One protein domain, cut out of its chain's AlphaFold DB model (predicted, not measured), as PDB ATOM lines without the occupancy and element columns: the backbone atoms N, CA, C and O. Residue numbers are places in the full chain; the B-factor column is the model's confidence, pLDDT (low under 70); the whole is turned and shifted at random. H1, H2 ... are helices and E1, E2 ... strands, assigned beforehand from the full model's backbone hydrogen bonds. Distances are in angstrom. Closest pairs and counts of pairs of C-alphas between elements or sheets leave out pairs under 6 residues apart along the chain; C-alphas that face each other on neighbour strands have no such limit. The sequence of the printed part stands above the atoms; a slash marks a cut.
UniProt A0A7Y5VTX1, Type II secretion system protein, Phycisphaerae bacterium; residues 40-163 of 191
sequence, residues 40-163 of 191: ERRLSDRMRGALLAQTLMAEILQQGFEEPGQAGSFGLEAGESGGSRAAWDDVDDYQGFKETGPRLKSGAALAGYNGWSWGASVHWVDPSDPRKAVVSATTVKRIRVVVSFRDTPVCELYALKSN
ATOM      1  N   GLU A  40     268.476 207.950 168.098       96.38
ATOM      2  CA  GLU A  40     269.025 207.590 169.413       96.38
ATOM      3  C   GLU A  40     267.935 207.193 170.413       96.38
ATOM      4  O   GLU A  40     268.055 206.169 171.084       96.38
ATOM      5  N   ARG A  41     266.831 207.951 170.476       93.56
ATOM      6  CA  ARG A  41     265.693 207.614 171.348       93.56
ATOM      7  C   ARG A  41     265.084 206.262 170.985       93.56
ATOM      8  O   ARG A  41     264.908 205.419 171.857       93.56
ATOM      9  N   ARG A  42     264.841 206.019 169.692       92.88
ATOM     10  CA  ARG A  42     264.303 204.736 169.208       92.88
ATOM     11  C   ARG A  42     265.245 203.567 169.492       92.88
ATOM     12  O   ARG A  42     264.777 202.479 169.813       92.88
ATOM     13  N   LEU A  43     266.556 203.772 169.370       94.88
ATOM     14  CA  LEU A  43     267.555 202.753 169.697       94.88
ATOM     15  C   LEU A  43     267.588 202.463 171.199       94.88
ATOM     16  O   LEU A  43     267.587 201.298 171.583       94.88
ATOM     17  N   SER A  44     267.550 203.501 172.035       94.56
ATOM     18  CA  SER A  44     267.443 203.352 173.490       94.56
ATOM     19  C   SER A  44     266.211 202.531 173.875       94.56
ATOM     20  O   SER A  44     266.327 201.590 174.661       94.56
ATOM     21  N   ASP A  45     265.046 202.831 173.295       94.56
ATOM     22  CA  ASP A  45     263.822 202.072 173.559       94.56
ATOM     23  C   ASP A  45     263.954 200.620 173.074       94.56
ATOM     24  O   ASP A  45     263.665 199.690 173.819       94.56
ATOM     25  N   ARG A  46     264.492 200.377 171.874       94.88
ATOM     26  CA  ARG A  46     264.720 199.004 171.385       94.88
ATOM     27  C   ARG A  46     265.639 198.191 172.294       94.88
ATOM     28  O   ARG A  46     265.332 197.035 172.569       94.88
ATOM     29  N   MET A  47     266.733 198.778 172.782       95.94
ATOM     30  CA  MET A  47     267.650 198.092 173.701       95.94
ATOM     31  C   MET A  47     266.969 197.759 175.031       95.94
ATOM     32  O   MET A  47     267.073 196.631 175.507       95.94
ATOM     33  N   ARG A  48     266.215 198.704 175.607       96.06
ATOM     34  CA  ARG A  48     265.438 198.467 176.836       96.06
ATOM     35  C   ARG A  48     264.372 197.392 176.639       96.06
ATOM     36  O   ARG A  48     264.241 196.504 177.475       96.06
ATOM     37  N   GLY A  49     263.657 197.439 175.517       96.62
ATOM     38  CA  GLY A  49     262.657 196.441 175.157       96.62
ATOM     39  C   GLY A  49     263.252 195.046 174.994       96.62
ATOM     40  O   GLY A  49     262.670 194.081 175.481       96.62
ATOM     41  N   ALA A  50     264.435 194.939 174.382       97.00
ATOM     42  CA  ALA A  50     265.148 193.672 174.247       97.00
ATOM     43  C   ALA A  50     265.580 193.096 175.603       97.00
ATOM     44  O   ALA A  50     265.380 191.909 175.841       97.00
ATOM     45  N   LEU A  51     266.103 193.926 176.513       96.06
ATOM     46  CA  LEU A  51     266.483 193.490 177.862       96.06
ATOM     47  C   LEU A  51     265.273 193.000 178.672       96.06
ATOM     48  O   LEU A  51     265.350 191.956 179.321       96.06
ATOM     49  N   LEU A  52     264.139 193.706 178.597       96.81
ATOM     50  CA  LEU A  52     262.888 193.264 179.221       96.81
ATOM     51  C   LEU A  52     262.403 191.937 178.634       96.81
ATOM     52  O   LEU A  52     262.050 191.026 179.380       96.81
ATOM     53  N   ALA A  53     262.414 191.814 177.305       97.62
ATOM     54  CA  ALA A  53     261.973 190.602 176.628       97.62
ATOM     55  C   ALA A  53     262.857 189.408 177.006       97.62
ATOM     56  O   ALA A  53     262.342 188.327 177.272       97.62
ATOM     57  N   GLN A  54     264.177 189.608 177.077       97.12
ATOM     58  CA  GLN A  54     265.133 188.593 177.523       97.12
ATOM     59  C   GLN A  54     264.920 188.206 178.984       97.12
ATOM     60  O   GLN A  54     264.986 187.025 179.303       97.12
ATOM     61  N   THR A  55     264.630 189.175 179.854       95.88
ATOM     62  CA  THR A  55     264.341 188.917 181.272       95.88
ATOM     63  C   THR A  55     263.116 188.018 181.424       95.88
ATOM     64  O   THR A  55     263.203 186.979 182.072       95.88
ATOM     65  N   LEU A  56     262.002 188.369 180.772       96.62
ATOM     66  CA  LEU A  56     260.785 187.560 180.816       96.62
ATOM     67  C   LEU A  56     260.985 186.194 180.149       96.62
ATOM     68  O   LEU A  56     260.552 185.179 180.678       96.62
ATOM     69  N   MET A  57     261.680 186.147 179.011       98.00
ATOM     70  CA  MET A  57     261.982 184.887 178.331       98.00
ATOM     71  C   MET A  57     262.825 183.955 179.207       98.00
ATOM     72  O   MET A  57     262.545 182.762 179.278       98.00
ATOM     73  N   ALA A  58     263.846 184.484 179.883       96.81
ATOM     74  CA  ALA A  58     264.685 183.706 180.787       96.81
ATOM     75  C   ALA A  58     263.877 183.157 181.968       96.81
ATOM     76  O   ALA A  58     264.053 181.997 182.329       96.81
ATOM     77  N   GLU A  59     262.966 183.959 182.521       95.88
ATOM     78  CA  GLU A  59     262.056 183.524 183.580       95.88
ATOM     79  C   GLU A  59     261.184 182.343 183.128       95.88
ATOM     80  O   GLU A  59     261.146 181.324 183.812       95.88
ATOM     81  N   ILE A  60     260.555 182.435 181.951       96.50
ATOM     82  CA  ILE A  60     259.701 181.365 181.404       96.50
ATOM     83  C   ILE A  60     260.523 180.103 181.120       96.50
ATOM     84  O   ILE A  60     260.123 178.995 181.461       96.50
ATOM     85  N   LEU A  61     261.704 180.243 180.515       96.38
ATOM     86  CA  LEU A  61     262.535 179.090 180.159       96.38
ATOM     87  C   LEU A  61     263.049 178.313 181.379       96.38
ATOM     88  O   LEU A  61     263.302 177.111 181.247       96.38
ATOM     89  N   GLN A  62     263.170 178.968 182.538       95.69
ATOM     90  CA  GLN A  62     263.551 178.342 183.808       95.69
ATOM     91  C   GLN A  62     262.443 177.489 184.437       95.69
ATOM     92  O   GLN A  62     262.758 176.669 185.293       95.69
ATOM     93  N   GLN A  63     261.184 177.661 184.027       94.62
ATOM     94  CA  GLN A  63     260.064 176.895 184.575       94.62
ATOM     95  C   GLN A  63     260.037 175.450 184.057       94.62
ATOM     96  O   GLN A  63     260.744 175.100 183.101       94.62
ATOM     97  N   GLY A  64     259.233 174.598 184.691       92.94
ATOM     98  CA  GLY A  64     258.899 173.258 184.214       92.94
ATOM     99  C   GLY A  64     258.275 173.288 182.817       92.94
ATOM    100  O   GLY A  64     257.893 174.335 182.307       92.94
ATOM    101  N   PHE A  65     258.248 172.153 182.116       92.19
ATOM    102  CA  PHE A  65     257.526 172.105 180.836       92.19
ATOM    103  C   PHE A  65     256.009 172.054 181.037       92.19
ATOM    104  O   PHE A  65     255.297 172.603 180.205       92.19
ATOM    105  N   GLU A  66     255.560 171.342 182.066       90.62
ATOM    106  CA  GLU A  66     254.170 171.141 182.486       90.62
ATOM    107  C   GLU A  66     254.191 170.634 183.939       90.62
ATOM    108  O   GLU A  66     255.165 169.969 184.330       90.62
ATOM    109  N   GLU A  67     253.135 170.899 184.702       87.50
ATOM    110  CA  GLU A  67     252.928 170.342 186.042       87.50
ATOM    111  C   GLU A  67     252.787 168.798 186.006       87.50
ATOM    112  O   GLU A  67     252.008 168.233 185.214       87.50
ATOM    113  N   PRO A  68     253.513 168.049 186.864       81.50
ATOM    114  CA  PRO A  68     253.377 166.600 186.961       81.50
ATOM    115  C   PRO A  68     251.939 166.142 187.248       81.50
ATOM    116  O   PRO A  68     251.412 166.270 188.348       81.50
ATOM    117  N   GLY A  69     251.318 165.492 186.262       78.19
ATOM    118  CA  GLY A  69     249.963 164.944 186.386       78.19
ATOM    119  C   GLY A  69     248.857 165.832 185.809       78.19
ATOM    120  O   GLY A  69     247.719 165.372 185.754       78.19
ATOM    121  N   GLN A  70     249.187 167.025 185.304       75.50
ATOM    122  CA  GLN A  70     248.275 167.924 184.576       75.50
ATOM    123  C   GLN A  70     248.706 168.096 183.111       75.50
ATOM    124  O   GLN A  70     248.800 169.191 182.567       75.50
ATOM    125  N   ALA A  71     248.972 166.980 182.429       75.44
ATOM    126  CA  ALA A  71     249.410 167.020 181.039       75.44
ATOM    127  C   ALA A  71     248.283 167.471 180.089       75.44
ATOM    128  O   ALA A  71     247.183 166.915 180.087       75.44
ATOM    129  N   GLY A  72     248.606 168.405 179.193       78.50
ATOM    130  CA  GLY A  72     247.776 168.736 178.032       78.50
ATOM    131  C   GLY A  72     246.663 169.761 178.257       78.50
ATOM    132  O   GLY A  72     245.780 169.870 177.404       78.50
ATOM    133  N   SER A  73     246.718 170.527 179.345       83.81
ATOM    134  CA  SER A  73     245.948 171.766 179.512       83.81
ATOM    135  C   SER A  73     246.877 172.979 179.426       83.81
ATOM    136  O   SER A  73     248.086 172.814 179.425       83.81
ATOM    137  N   PHE A  74     246.312 174.180 179.296       86.81
ATOM    138  CA  PHE A  74     247.042 175.434 179.474       86.81
ATOM    139  C   PHE A  74     246.376 176.274 180.557       86.81
ATOM    140  O   PHE A  74     245.143 176.367 180.590       86.81
ATOM    141  N   GLY A  75     247.203 177.003 181.299       85.56
ATOM    142  CA  GLY A  75     246.796 178.060 182.210       85.56
ATOM    143  C   GLY A  75     246.764 177.625 183.668       85.56
ATOM    144  O   GLY A  75     246.841 176.449 183.972       85.56
ATOM    145  N   LEU A  76     246.564 178.629 184.517       85.12
ATOM    146  CA  LEU A  76     246.795 178.590 185.958       85.12
ATOM    147  C   LEU A  76     246.087 177.453 186.710       85.12
ATOM    148  O   LEU A  76     244.857 177.309 186.633       85.12
ATOM    149  N   GLU A  77     246.843 176.749 187.546       85.81
ATOM    150  CA  GLU A  77     246.364 175.704 188.447       85.81
ATOM    151  C   GLU A  77     245.849 176.234 189.802       85.81
ATOM    152  O   GLU A  77     245.865 177.421 190.147       85.81
ATOM    153  N   ALA A  78     245.331 175.310 190.618       80.56
ATOM    154  CA  ALA A  78     244.851 175.602 191.960       80.56
ATOM    155  C   ALA A  78     245.990 176.092 192.872       80.56
ATOM    156  O   ALA A  78     246.895 175.340 193.217       80.56
ATOM    157  N   GLY A  79     245.880 177.337 193.342       76.75
ATOM    158  CA  GLY A  79     246.905 177.991 194.167       76.75
ATOM    159  C   GLY A  79     247.628 179.116 193.433       76.75
ATOM    160  O   GLY A  79     248.295 179.935 194.067       76.75
ATOM    161  N   GLU A  80     247.409 179.224 192.128       85.44
ATOM    162  CA  GLU A  80     247.981 180.265 191.301       85.44
ATOM    163  C   GLU A  80     247.006 181.413 191.048       85.44
ATOM    164  O   GLU A  80     245.782 181.270 191.101       85.44
ATOM    165  N   SER A  81     247.540 182.604 190.778       81.44
ATOM    166  CA  SER A  81     246.706 183.769 190.485       81.44
ATOM    167  C   SER A  81     247.291 184.609 189.361       81.44
ATOM    168  O   SER A  81     248.496 184.830 189.299       81.44
ATOM    169  N   GLY A  82     246.424 185.185 188.525       75.88
ATOM    170  CA  GLY A  82     246.839 186.102 187.456       75.88
ATOM    171  C   GLY A  82     247.498 187.398 187.954       75.88
ATOM    172  O   GLY A  82     248.061 188.150 187.163       75.88
ATOM    173  N   GLY A  83     247.415 187.687 189.259       73.44
ATOM    174  CA  GLY A  83     247.984 188.886 189.875       73.44
ATOM    175  C   GLY A  83     249.431 188.736 190.350       73.44
ATOM    176  O   GLY A  83     250.083 189.754 190.590       73.44
ATOM    177  N   SER A  84     249.936 187.507 190.497       82.75
ATOM    178  CA  SER A  84     251.292 187.232 190.976       82.75
ATOM    179  C   SER A  84     251.871 185.997 190.304       82.75
ATOM    180  O   SER A  84     251.300 184.917 190.388       82.75
ATOM    181  N   ARG A  85     253.062 186.160 189.726       92.25
ATOM    182  CA  ARG A  85     253.811 185.095 189.042       92.25
ATOM    183  C   ARG A  85     254.698 184.280 189.982       92.25
ATOM    184  O   ARG A  85     255.497 183.470 189.537       92.25
ATOM    185  N   ALA A  86     254.607 184.538 191.286       90.31
ATOM    186  CA  ALA A  86     255.457 183.894 192.279       90.31
ATOM    187  C   ALA A  86     255.181 182.388 192.404       90.31
ATOM    188  O   ALA A  86     256.107 181.651 192.728       90.31
ATOM    189  N   ALA A  87     253.933 181.973 192.158       89.00
ATOM    190  CA  ALA A  87     253.513 180.575 192.198       89.00
ATOM    191  C   ALA A  87     253.782 179.830 190.880       89.00
ATOM    192  O   ALA A  87     254.068 178.650 190.959       89.00
ATOM    193  N   TRP A  88     253.802 180.545 189.745       93.38
ATOM    194  CA  TRP A  88     253.922 179.967 188.400       93.38
ATOM    195  C   TRP A  88     255.198 179.160 188.257       93.38
ATOM    196  O   TRP A  88     256.296 179.738 188.305       93.38
ATOM    197  N   ASP A  89     255.077 177.854 188.103       92.38
ATOM    198  CA  ASP A  89     256.197 176.919 188.113       92.38
ATOM    199  C   ASP A  89     256.349 176.124 186.816       92.38
ATOM    200  O   ASP A  89     257.402 175.501 186.615       92.38
ATOM    201  N   ASP A  90     255.417 176.270 185.874       93.75
ATOM    202  CA  ASP A  90     255.531 175.738 184.528       93.75
ATOM    203  C   ASP A  90     255.409 176.828 183.440       93.75
ATOM    204  O   ASP A  90     255.479 178.041 183.681       93.75
ATOM    205  N   VAL A  91     255.442 176.408 182.174       94.56
ATOM    206  CA  VAL A  91     255.426 177.343 181.039       94.56
ATOM    207  C   VAL A  91     253.996 177.747 180.664       94.56
ATOM    208  O   VAL A  91     253.802 178.773 180.009       94.56
ATOM    209  N   ASP A  92     253.003 176.964 181.056       92.62
ATOM    210  CA  ASP A  92     251.585 177.057 180.717       92.62
ATOM    211  C   ASP A  92     250.959 178.292 181.326       92.62
ATOM    212  O   ASP A  92     250.146 178.951 180.676       92.62
ATOM    213  N   ASP A  93     251.392 178.627 182.536       93.56
ATOM    214  CA  ASP A  93     250.903 179.743 183.348       93.56
ATOM    215  C   ASP A  93     251.033 181.083 182.636       93.56
ATOM    216  O   ASP A  93     250.252 182.023 182.813       93.56
ATOM    217  N   TYR A  94     252.024 181.165 181.752       95.06
ATOM    218  CA  TYR A  94     252.312 182.341 180.950       95.06
ATOM    219  C   TYR A  94     251.418 182.454 179.716       95.06
ATOM    220  O   TYR A  94     251.549 183.423 178.957       95.06
ATOM    221  N   GLN A  95     250.520 181.497 179.472       94.25
ATOM    222  CA  GLN A  95     249.643 181.528 178.317       94.25
ATOM    223  C   GLN A  95     248.669 182.708 178.392       94.25
ATOM    224  O   GLN A  95     247.764 182.767 179.217       94.25
ATOM    225  N   GLY A  96     248.838 183.660 177.472       92.00
ATOM    226  CA  GLY A  96     248.030 184.877 177.432       92.00
ATOM    227  C   GLY A  96     248.393 185.895 178.515       92.00
ATOM    228  O   GLY A  96     247.657 186.868 178.698       92.00
ATOM    229  N   PHE A  97     249.522 185.717 179.210       94.50
ATOM    230  CA  PHE A  97     249.990 186.669 180.206       94.50
ATOM    231  C   PHE A  97     250.228 188.048 179.581       94.50
ATOM    232  O   PHE A  97     250.890 188.192 178.549       94.50
ATOM    233  N   LYS A  98     249.731 189.091 180.249       93.69
ATOM    234  CA  LYS A  98     249.999 190.482 179.897       93.69
ATOM    235  C   LYS A  98     250.019 191.343 181.149       93.69
ATOM    236  O   LYS A  98     249.135 191.252 181.993       93.69
ATOM    237  N   GLU A  99     250.990 192.241 181.218       92.88
ATOM    238  CA  GLU A  99     251.153 193.148 182.344       92.88
ATOM    239  C   GLU A  99     251.654 194.518 181.881       92.88
ATOM    240  O   GLU A  99     252.534 194.639 181.023       92.88
ATOM    241  N   THR A 100     251.085 195.566 182.472       92.19
ATOM    242  CA  THR A 100     251.557 196.949 182.354       92.19
ATOM    243  C   THR A 100     252.349 197.319 183.599       92.19
ATOM    244  O   THR A 100     251.863 197.106 184.707       92.19
ATOM    245  N   GLY A 101     253.526 197.918 183.421       90.88
ATOM    246  CA  GLY A 101     254.462 198.150 184.521       90.88
ATOM    247  C   GLY A 101     255.134 196.843 184.951       90.88
ATOM    248  O   GLY A 101     254.714 196.266 185.951       90.88
ATOM    249  N   PRO A 102     256.152 196.373 184.200       92.94
ATOM    250  CA  PRO A 102     256.830 195.105 184.452       92.94
ATOM    251  C   PRO A 102     257.230 194.918 185.920       92.94
ATOM    252  O   PRO A 102     257.845 195.804 186.528       92.94
ATOM    253  N   ARG A 103     256.908 193.750 186.481       93.62
ATOM    254  CA  ARG A 103     257.300 193.329 187.836       93.62
ATOM    255  C   ARG A 103     258.202 192.100 187.790       93.62
ATOM    256  O   ARG A 103     258.063 191.261 186.913       93.62
ATOM    257  N   LEU A 104     259.116 191.957 188.747       91.12
ATOM    258  CA  LEU A 104     259.888 190.729 188.935       91.12
ATOM    259  C   LEU A 104     258.936 189.580 189.281       91.12
ATOM    260  O   LEU A 104     257.825 189.824 189.755       91.12
ATOM    261  N   LYS A 105     259.387 188.330 189.123       91.12
ATOM    262  CA  LYS A 105     258.610 187.145 189.530       91.12
ATOM    263  C   LYS A 105     258.115 187.227 190.981       91.12
ATOM    264  O   LYS A 105     257.002 186.819 191.286       91.12
ATOM    265  N   SER A 106     258.906 187.845 191.863       88.38
ATOM    266  CA  SER A 106     258.563 188.099 193.271       88.38
ATOM    267  C   SER A 106     257.445 189.130 193.495       88.38
ATOM    268  O   SER A 106     257.047 189.353 194.635       88.38
ATOM    269  N   GLY A 107     256.971 189.804 192.444       88.62
ATOM    270  CA  GLY A 107     255.967 190.870 192.506       88.62
ATOM    271  C   GLY A 107     256.538 192.283 192.684       88.62
ATOM    272  O   GLY A 107     255.792 193.260 192.600       88.62
ATOM    273  N   ALA A 108     257.851 192.434 192.884       90.44
ATOM    274  CA  ALA A 108     258.482 193.748 193.014       90.44
ATOM    275  C   ALA A 108     258.493 194.514 191.677       90.44
ATOM    276  O   ALA A 108     258.875 193.967 190.645       90.44
ATOM    277  N   ALA A 109     258.116 195.794 191.682       90.88
ATOM    278  CA  ALA A 109     258.118 196.630 190.480       90.88
ATOM    279  C   ALA A 109     259.533 196.885 189.941       90.88
ATOM    280  O   ALA A 109     260.435 197.249 190.699       90.88
ATOM    281  N   LEU A 110     259.720 196.762 188.621       91.25
ATOM    282  CA  LEU A 110     260.956 197.202 187.978       91.25
ATOM    283  C   LEU A 110     260.912 198.725 187.807       91.25
ATOM    284  O   LEU A 110     260.160 199.271 186.996       91.25
ATOM    285  N   ALA A 111     261.753 199.427 188.565       92.06
ATOM    286  CA  ALA A 111     261.870 200.876 188.471       92.06
ATOM    287  C   ALA A 111     262.328 201.322 187.067       92.06
ATOM    288  O   ALA A 111     263.146 200.671 186.420       92.06
ATOM    289  N   GLY A 112     261.819 202.466 186.601       89.88
ATOM    290  CA  GLY A 112     262.229 203.070 185.324       89.88
ATOM    291  C   GLY A 112     261.491 202.564 184.078       89.88
ATOM    292  O   GLY A 112     261.736 203.086 182.991       89.88
ATOM    293  N   TYR A 113     260.544 201.632 184.226       93.56
ATOM    294  CA  TYR A 113     259.754 201.068 183.123       93.56
ATOM    295  C   TYR A 113     258.310 201.591 183.064       93.56
ATOM    296  O   TYR A 113     257.389 200.915 182.607       93.56
ATOM    297  N   ASN A 114     258.097 202.843 183.467       92.38
ATOM    298  CA  ASN A 114     256.798 203.502 183.322       92.38
ATOM    299  C   ASN A 114     256.386 203.586 181.843       92.38
ATOM    300  O   ASN A 114     257.157 204.042 180.996       92.38
ATOM    301  N   GLY A 115     255.158 203.164 181.537       93.75
ATOM    302  CA  GLY A 115     254.640 203.104 180.167       93.75
ATOM    303  C   GLY A 115     255.144 201.911 179.351       93.75
ATOM    304  O   GLY A 115     254.818 201.823 178.170       93.75
ATOM    305  N   TRP A 116     255.915 201.003 179.951       97.19
ATOM    306  CA  TRP A 116     256.245 199.717 179.346       97.19
ATOM    307  C   TRP A 116     255.194 198.675 179.713       97.19
ATOM    308  O   TRP A 116     254.621 198.689 180.806       97.19
ATOM    309  N   SER A 117     254.961 197.754 178.794       96.88
ATOM    310  CA  SER A 117     254.180 196.550 179.024       96.88
ATOM    311  C   SER A 117     254.875 195.370 178.378       96.88
ATOM    312  O   SER A 117     255.627 195.513 177.412       96.88
ATOM    313  N   TRP A 118     254.638 194.197 178.936       96.75
ATOM    314  CA  TRP A 118     255.120 192.951 178.374       96.75
ATOM    315  C   TRP A 118     254.043 191.884 178.467       96.75
ATOM    316  O   TRP A 118     253.048 192.030 179.181       96.75
ATOM    317  N   GLY A 119     254.216 190.825 177.700       96.12
ATOM    318  CA  GLY A 119     253.326 189.689 177.742       96.12
ATOM    319  C   GLY A 119     253.968 188.470 177.125       96.12
ATOM    320  O   GLY A 119     254.950 188.572 176.382       96.12
ATOM    321  N   ALA A 120     253.388 187.328 177.443       96.94
ATOM    322  CA  ALA A 120     253.788 186.039 176.934       96.94
ATOM    323  C   ALA A 120     252.572 185.296 176.374       96.94
ATOM    324  O   ALA A 120     251.425 185.525 176.747       96.94
ATOM    325  N   SER A 121     252.843 184.438 175.406       95.88
ATOM    326  CA  SER A 121     251.880 183.499 174.847       95.88
ATOM    327  C   SER A 121     252.616 182.212 174.535       95.88
ATOM    328  O   SER A 121     253.760 182.236 174.073       95.88
ATOM    329  N   VAL A 122     251.971 181.098 174.829       95.88
ATOM    330  CA  VAL A 122     252.514 179.754 174.753       95.88
ATOM    331  C   VAL A 122     251.527 178.889 173.998       95.88
ATOM    332  O   VAL A 122     250.338 178.867 174.289       95.88
ATOM    333  N   HIS A 123     252.009 178.167 172.998       95.06
ATOM    334  CA  HIS A 123     251.169 177.240 172.250       95.06
ATOM    335  C   HIS A 123     251.943 175.960 171.978       95.06
ATOM    336  O   HIS A 123     253.163 175.998 171.777       95.06
ATOM    337  N   TRP A 124     251.241 174.831 171.922       95.56
ATOM    338  CA  TRP A 124     251.817 173.618 171.359       95.56
ATOM    339  C   TRP A 124     252.121 173.848 169.887       95.56
ATOM    340  O   TRP A 124     251.395 174.561 169.184       95.56
ATOM    341  N   VAL A 125     253.211 173.251 169.422       95.69
ATOM    342  CA  VAL A 125     253.603 173.308 168.014       95.69
ATOM    343  C   VAL A 125     253.824 171.920 167.449       95.69
ATOM    344  O   VAL A 125     254.090 170.964 168.181       95.69
ATOM    345  N   ASP A 126     253.698 171.822 166.131       93.19
ATOM    346  CA  ASP A 126     254.058 170.626 165.385       93.19
ATOM    347  C   ASP A 126     255.572 170.369 165.548       93.19
ATOM    348  O   ASP A 126     256.373 171.245 165.210       93.19
ATOM    349  N   PRO A 127     256.012 169.203 166.061       90.12
ATOM    350  CA  PRO A 127     257.440 168.919 166.211       90.12
ATOM    351  C   PRO A 127     258.209 168.925 164.882       90.12
ATOM    352  O   PRO A 127     259.421 169.133 164.884       90.12
ATOM    353  N   SER A 128     257.519 168.702 163.757       90.44
ATOM    354  CA  SER A 128     258.101 168.749 162.411       90.44
ATOM    355  C   SER A 128     258.097 170.155 161.796       90.44
ATOM    356  O   SER A 128     258.914 170.443 160.922       90.44
ATOM    357  N   ASP A 129     257.237 171.052 162.290       92.31
ATOM    358  CA  ASP A 129     257.214 172.473 161.937       92.31
ATOM    359  C   ASP A 129     256.937 173.339 163.183       92.31
ATOM    360  O   ASP A 129     255.786 173.690 163.469       92.31
ATOM    361  N   PRO A 130     257.986 173.770 163.910       90.00
ATOM    362  CA  PRO A 130     257.845 174.551 165.139       90.00
ATOM    363  C   PRO A 130     257.215 175.938 164.949       90.00
ATOM    364  O   PRO A 130     257.019 176.672 165.920       90.00
ATOM    365  N   ARG A 131     256.935 176.358 163.707       91.69
ATOM    366  CA  ARG A 131     256.206 177.600 163.432       91.69
ATOM    367  C   ARG A 131     254.696 177.398 163.423       91.69
ATOM    368  O   ARG A 131     253.974 178.382 163.597       91.69
ATOM    369  N   LYS A 132     254.235 176.162 163.250       94.12
ATOM    370  CA  LYS A 132     252.828 175.790 163.159       94.12
ATOM    371  C   LYS A 132     252.279 175.465 164.543       94.12
ATOM    372  O   LYS A 132     252.626 174.446 165.137       94.12
ATOM    373  N   ALA A 133     251.407 176.336 165.043       93.62
ATOM    374  CA  ALA A 133     250.660 176.079 166.266       93.62
ATOM    375  C   ALA A 133     249.658 174.935 166.060       93.62
ATOM    376  O   ALA A 133     249.044 174.813 164.997       93.62
ATOM    377  N   VAL A 134     249.484 174.119 167.092       93.88
ATOM    378  CA  VAL A 134     248.513 173.025 167.141       93.88
ATOM    379  C   VAL A 134     247.700 173.114 168.429       93.88
ATOM    380  O   VAL A 134     248.121 173.728 169.407       93.88
ATOM    381  N   VAL A 135     246.499 172.539 168.405       87.25
ATOM    382  CA  VAL A 135     245.543 172.603 169.525       87.25
ATOM    383  C   VAL A 135     245.621 171.397 170.456       87.25
ATOM    384  O   VAL A 135     245.103 171.453 171.562       87.25
ATOM    385  N   SER A 136     246.247 170.307 170.012       88.56
ATOM    386  CA  SER A 136     246.497 169.125 170.828       88.56
ATOM    387  C   SER A 136     247.874 169.203 171.474       88.56
ATOM    388  O   SER A 136     248.814 169.739 170.886       88.56
ATOM    389  N   ALA A 137     247.992 168.623 172.667       89.19
ATOM    390  CA  ALA A 137     249.249 168.549 173.390       89.19
ATOM    391  C   ALA A 137     250.338 167.865 172.551       89.19
ATOM    392  O   ALA A 137     250.136 166.783 171.993       89.19
ATOM    393  N   THR A 138     251.507 168.500 172.478       91.19
ATOM    394  CA  THR A 138     252.717 167.944 171.861       91.19
ATOM    395  C   THR A 138     253.900 168.040 172.814       91.19
ATOM    396  O   THR A 138     253.824 168.639 173.883       91.19
ATOM    397  N   THR A 139     255.028 167.457 172.416       90.31
ATOM    398  CA  THR A 139     256.269 167.467 173.202       90.31
ATOM    399  C   THR A 139     257.035 168.786 173.119       90.31
ATOM    400  O   THR A 139     258.104 168.900 173.722       90.31
ATOM    401  N   VAL A 140     256.533 169.765 172.356       93.25
ATOM    402  CA  VAL A 140     257.190 171.052 172.110       93.25
ATOM    403  C   VAL A 140     256.188 172.191 172.272       93.25
ATOM    404  O   VAL A 140     255.157 172.239 171.602       93.25
ATOM    405  N   LYS A 141     256.531 173.151 173.128       94.88
ATOM    406  CA  LYS A 141     255.805 174.410 173.310       94.88
ATOM    407  C   LYS A 141     256.623 175.544 172.691       94.88
ATOM    408  O   LYS A 141     257.839 175.626 172.893       94.88
ATOM    409  N   ARG A 142     255.968 176.430 171.938       96.50
ATOM    410  CA  ARG A 142     256.554 177.689 171.462       96.50
ATOM    411  C   ARG A 142     256.114 178.819 172.368       96.50
ATOM    412  O   ARG A 142     254.921 179.060 172.521       96.50
ATOM    413  N   ILE A 143     257.095 179.533 172.896       97.50
ATOM    414  CA  ILE A 143     256.921 180.707 173.740       97.50
ATOM    415  C   ILE A 143     257.142 181.937 172.870       97.50
ATOM    416  O   ILE A 143     258.135 182.030 172.144       97.50
ATOM    417  N   ARG A 144     256.220 182.889 172.947       97.69
ATOM    418  CA  ARG A 144     256.296 184.195 172.300       97.69
ATOM    419  C   ARG A 144     256.198 185.271 173.367       97.69
ATOM    420  O   ARG A 144     255.168 185.379 174.026       97.69
ATOM    421  N   VAL A 145     257.239 186.086 173.483       98.06
ATOM    422  CA  VAL A 145     257.294 187.243 174.380       98.06
ATOM    423  C   VAL A 145     257.202 188.518 173.558       98.06
ATOM    424  O   VAL A 145     257.938 188.681 172.588       98.06
ATOM    425  N   VAL A 146     256.327 189.434 173.961       98.00
ATOM    426  CA  VAL A 146     256.184 190.759 173.346       98.00
ATOM    427  C   VAL A 146     256.407 191.824 174.399       98.00
ATOM    428  O   VAL A 146     255.841 191.748 175.486       98.00
ATOM    429  N   VAL A 147     257.189 192.840 174.050       98.00
ATOM    430  CA  VAL A 147     257.382 194.037 174.866       98.00
ATOM    431  C   VAL A 147     256.963 195.260 174.068       98.00
ATOM    432  O   VAL A 147     257.389 195.454 172.925       98.00
ATOM    433  N   SER A 148     256.159 196.104 174.701       97.50
ATOM    434  CA  SER A 148     255.625 197.333 174.133       97.50
ATOM    435  C   SER A 148     255.979 198.537 174.998       97.50
ATOM    436  O   SER A 148     256.039 198.456 176.224       97.50
ATOM    437  N   PHE A 149     256.173 199.682 174.353       96.75
ATOM    438  CA  PHE A 149     256.296 200.979 175.006       96.75
ATOM    439  C   PHE A 149     255.154 201.866 174.524       96.75
ATOM    440  O   PHE A 149     255.022 202.101 173.324       96.75
ATOM    441  N   ARG A 150     254.309 202.334 175.453       94.00
ATOM    442  CA  ARG A 150     253.089 203.110 175.159       94.00
ATOM    443  C   ARG A 150     252.238 202.433 174.079       94.00
ATOM    444  O   ARG A 150     251.956 203.020 173.039       94.00
ATOM    445  N   ASP A 151     251.954 201.151 174.301       91.88
ATOM    446  CA  ASP A 151     251.182 200.270 173.412       91.88
ATOM    447  C   ASP A 151     251.789 200.007 172.024       91.88
ATOM    448  O   ASP A 151     251.228 199.249 171.236       91.88
ATOM    449  N   THR A 152     252.978 200.543 171.734       94.12
ATOM    450  CA  THR A 152     253.712 200.243 170.501       94.12
ATOM    451  C   THR A 152     254.669 199.074 170.740       94.12
ATOM    452  O   THR A 152     255.557 199.210 171.586       94.12
ATOM    453  N   PRO A 153     254.548 197.946 170.016       95.44
ATOM    454  CA  PRO A 153     255.487 196.837 170.144       95.44
ATOM    455  C   PRO A 153     256.887 197.277 169.707       95.44
ATOM    456  O   PRO A 153     257.080 197.805 168.611       95.44
ATOM    457  N   VAL A 154     257.869 197.073 170.583       96.25
ATOM    458  CA  VAL A 154     259.275 197.459 170.369       96.25
ATOM    459  C   VAL A 154     260.189 196.250 170.229       96.25
ATOM    460  O   VAL A 154     261.207 196.344 169.542       96.25
ATOM    461  N   CYS A 155     259.840 195.127 170.856       96.69
ATOM    462  CA  CYS A 155     260.594 193.885 170.764       96.69
ATOM    463  C   CYS A 155     259.661 192.672 170.842       96.69
ATOM    464  O   CYS A 155     258.657 192.687 171.555       96.69
ATOM    465  N   GLU A 156     260.025 191.619 170.118       97.19
ATOM    466  CA  GLU A 156     259.333 190.341 170.112       97.19
ATOM    467  C   GLU A 156     260.364 189.214 170.038       97.19
ATOM    468  O   GLU A 156     261.253 189.240 169.184       97.19
ATOM    469  N   LEU A 157     260.257 188.245 170.944       97.44
ATOM    470  CA  LEU A 157     261.150 187.094 171.028       97.44
ATOM    471  C   LEU A 157     260.355 185.798 170.953       97.44
ATOM    472  O   LEU A 157     259.227 185.706 171.435       97.44
ATOM    473  N   TYR A 158     260.998 184.780 170.392       97.06
ATOM    474  CA  TYR A 158     260.466 183.433 170.304       97.06
ATOM    475  C   TYR A 158     261.462 182.432 170.868       97.06
ATOM    476  O   TYR A 158     262.656 182.530 170.591       97.06
ATOM    477  N   ALA A 159     260.958 181.449 171.602       96.88
ATOM    478  CA  ALA A 159     261.729 180.303 172.056       96.88
ATOM    479  C   ALA A 159     260.913 179.016 171.930       96.88
ATOM    480  O   ALA A 159     259.686 179.045 171.808       96.88
ATOM    481  N   LEU A 160     261.615 177.888 171.953       95.69
ATOM    482  CA  LEU A 160     261.033 176.555 172.001       95.69
ATOM    483  C   LEU A 160     261.482 175.881 173.291       95.69
ATOM    484  O   LEU A 160     262.647 175.991 173.673       95.69
ATOM    485  N   LYS A 161     260.566 175.158 173.929       94.00
ATOM    486  CA  LYS A 161     260.867 174.268 175.049       94.00
ATOM    487  C   LYS A 161     260.301 172.891 174.735       94.00
ATOM    488  O   LYS A 161     259.177 172.796 174.245       94.00
ATOM    489  N   SER A 162     261.072 171.843 175.008       92.12
ATOM    490  CA  SER A 162     260.649 170.456 174.814       92.12
ATOM    491  C   SER A 162     260.789 169.645 176.098       92.12
ATOM    492  O   SER A 162     261.736 169.848 176.855       92.12
ATOM    493  N   ASN A 163     259.869 168.704 176.330       87.81
ATOM    494  CA  ASN A 163     259.965 167.737 177.437       87.81
ATOM    495  C   ASN A 163     260.670 166.429 177.047       87.81
ATOM    496  O   ASN A 163     260.935 165.581 177.897       87.81
TER     497      ASN A 163
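This is residues 40 to 163 of the 191 residues of the protein "Type II secretion system protein" of Phycisphaerae bacterium (UniProt A0A7Y5VTX1). One long helix, H1, lies lengthwise over one face of a strongly twisted sheet in which three long strands, E2, E4 and E5, run side by side. Two shorter strands, E1 and E3, sit along the other side of E2, and two long loop stretches, residues 62 to 97 and 101 to 115, gather toward E1 and away from E3. The printed part has 124 residues, with one named helix and five named strands in the order H1 E1 E2 E3 E4 E5; its class is mixed, helices and strands. The sheet is branched at E2, and its neighbour pairs are antiparallel. The whole is compact, with a radius of gyration of the C-alphas of 14.8 A and spans of 46 by 34 by 20 A.

H1 is residues 40 to 61, 31.1 A long, and begins at C-alpha 40 (269.025, 207.590, 169.413). E1 is the short strand of residues 98 to 100, 7.1 A. E2, residues 116 to 126, measures 32.3 A and starts at C-alpha 116 (256.245, 199.717, 179.346). E3 is residues 129 to 134, 10.2 A, and E4 is residues 140 to 149, 30.1 A. E5, residues 152 to 162, measures 30.9 A, bends by 51 degrees at residue 155 and ends at C-alpha 162 (260.649, 170.456, 174.814).

H1 is on the sheet at a height over the sheet of 7.0 A. It lies over E4 and E5 and only just over E2, on which 3 of its C-alphas fall. It runs along the strands, at 26 degrees to E5 on the local plane. The closest C-alphas of H1 and E5 are those of Gly 49 and Cys 155, 5.5 A apart. Every O i to N i+4 pair of H1 is within hydrogen-bond range. E4 and E5 form a hairpin, with N 145 and O 157 at 2.9 A. E2 is the neighbour of E4 on the side opposite E5, with N 121 and O 144 at 2.9 A. On the other side of E2 from E4, E1 stands beside residues 117 to 119, with N 99 and O 118 at 2.9 A, and E3 beside residues 124 to 126, with N 134 and O 124 at 2.9 A. E1, E2 and E3 form a meander, each strand the antiparallel neighbour of the one before. E1 is apart from E3 and from E5.

The two C-alphas farthest apart are those of Glu 40 and Gly 69, 49.7 A. The printed part has no cut. The links from H1 to E1, 36 residues, and from E1 to E2, 15 residues, are long; the other three are tight. The mean pLDDT of the printed part is 92.2, and no printed residue is under 70.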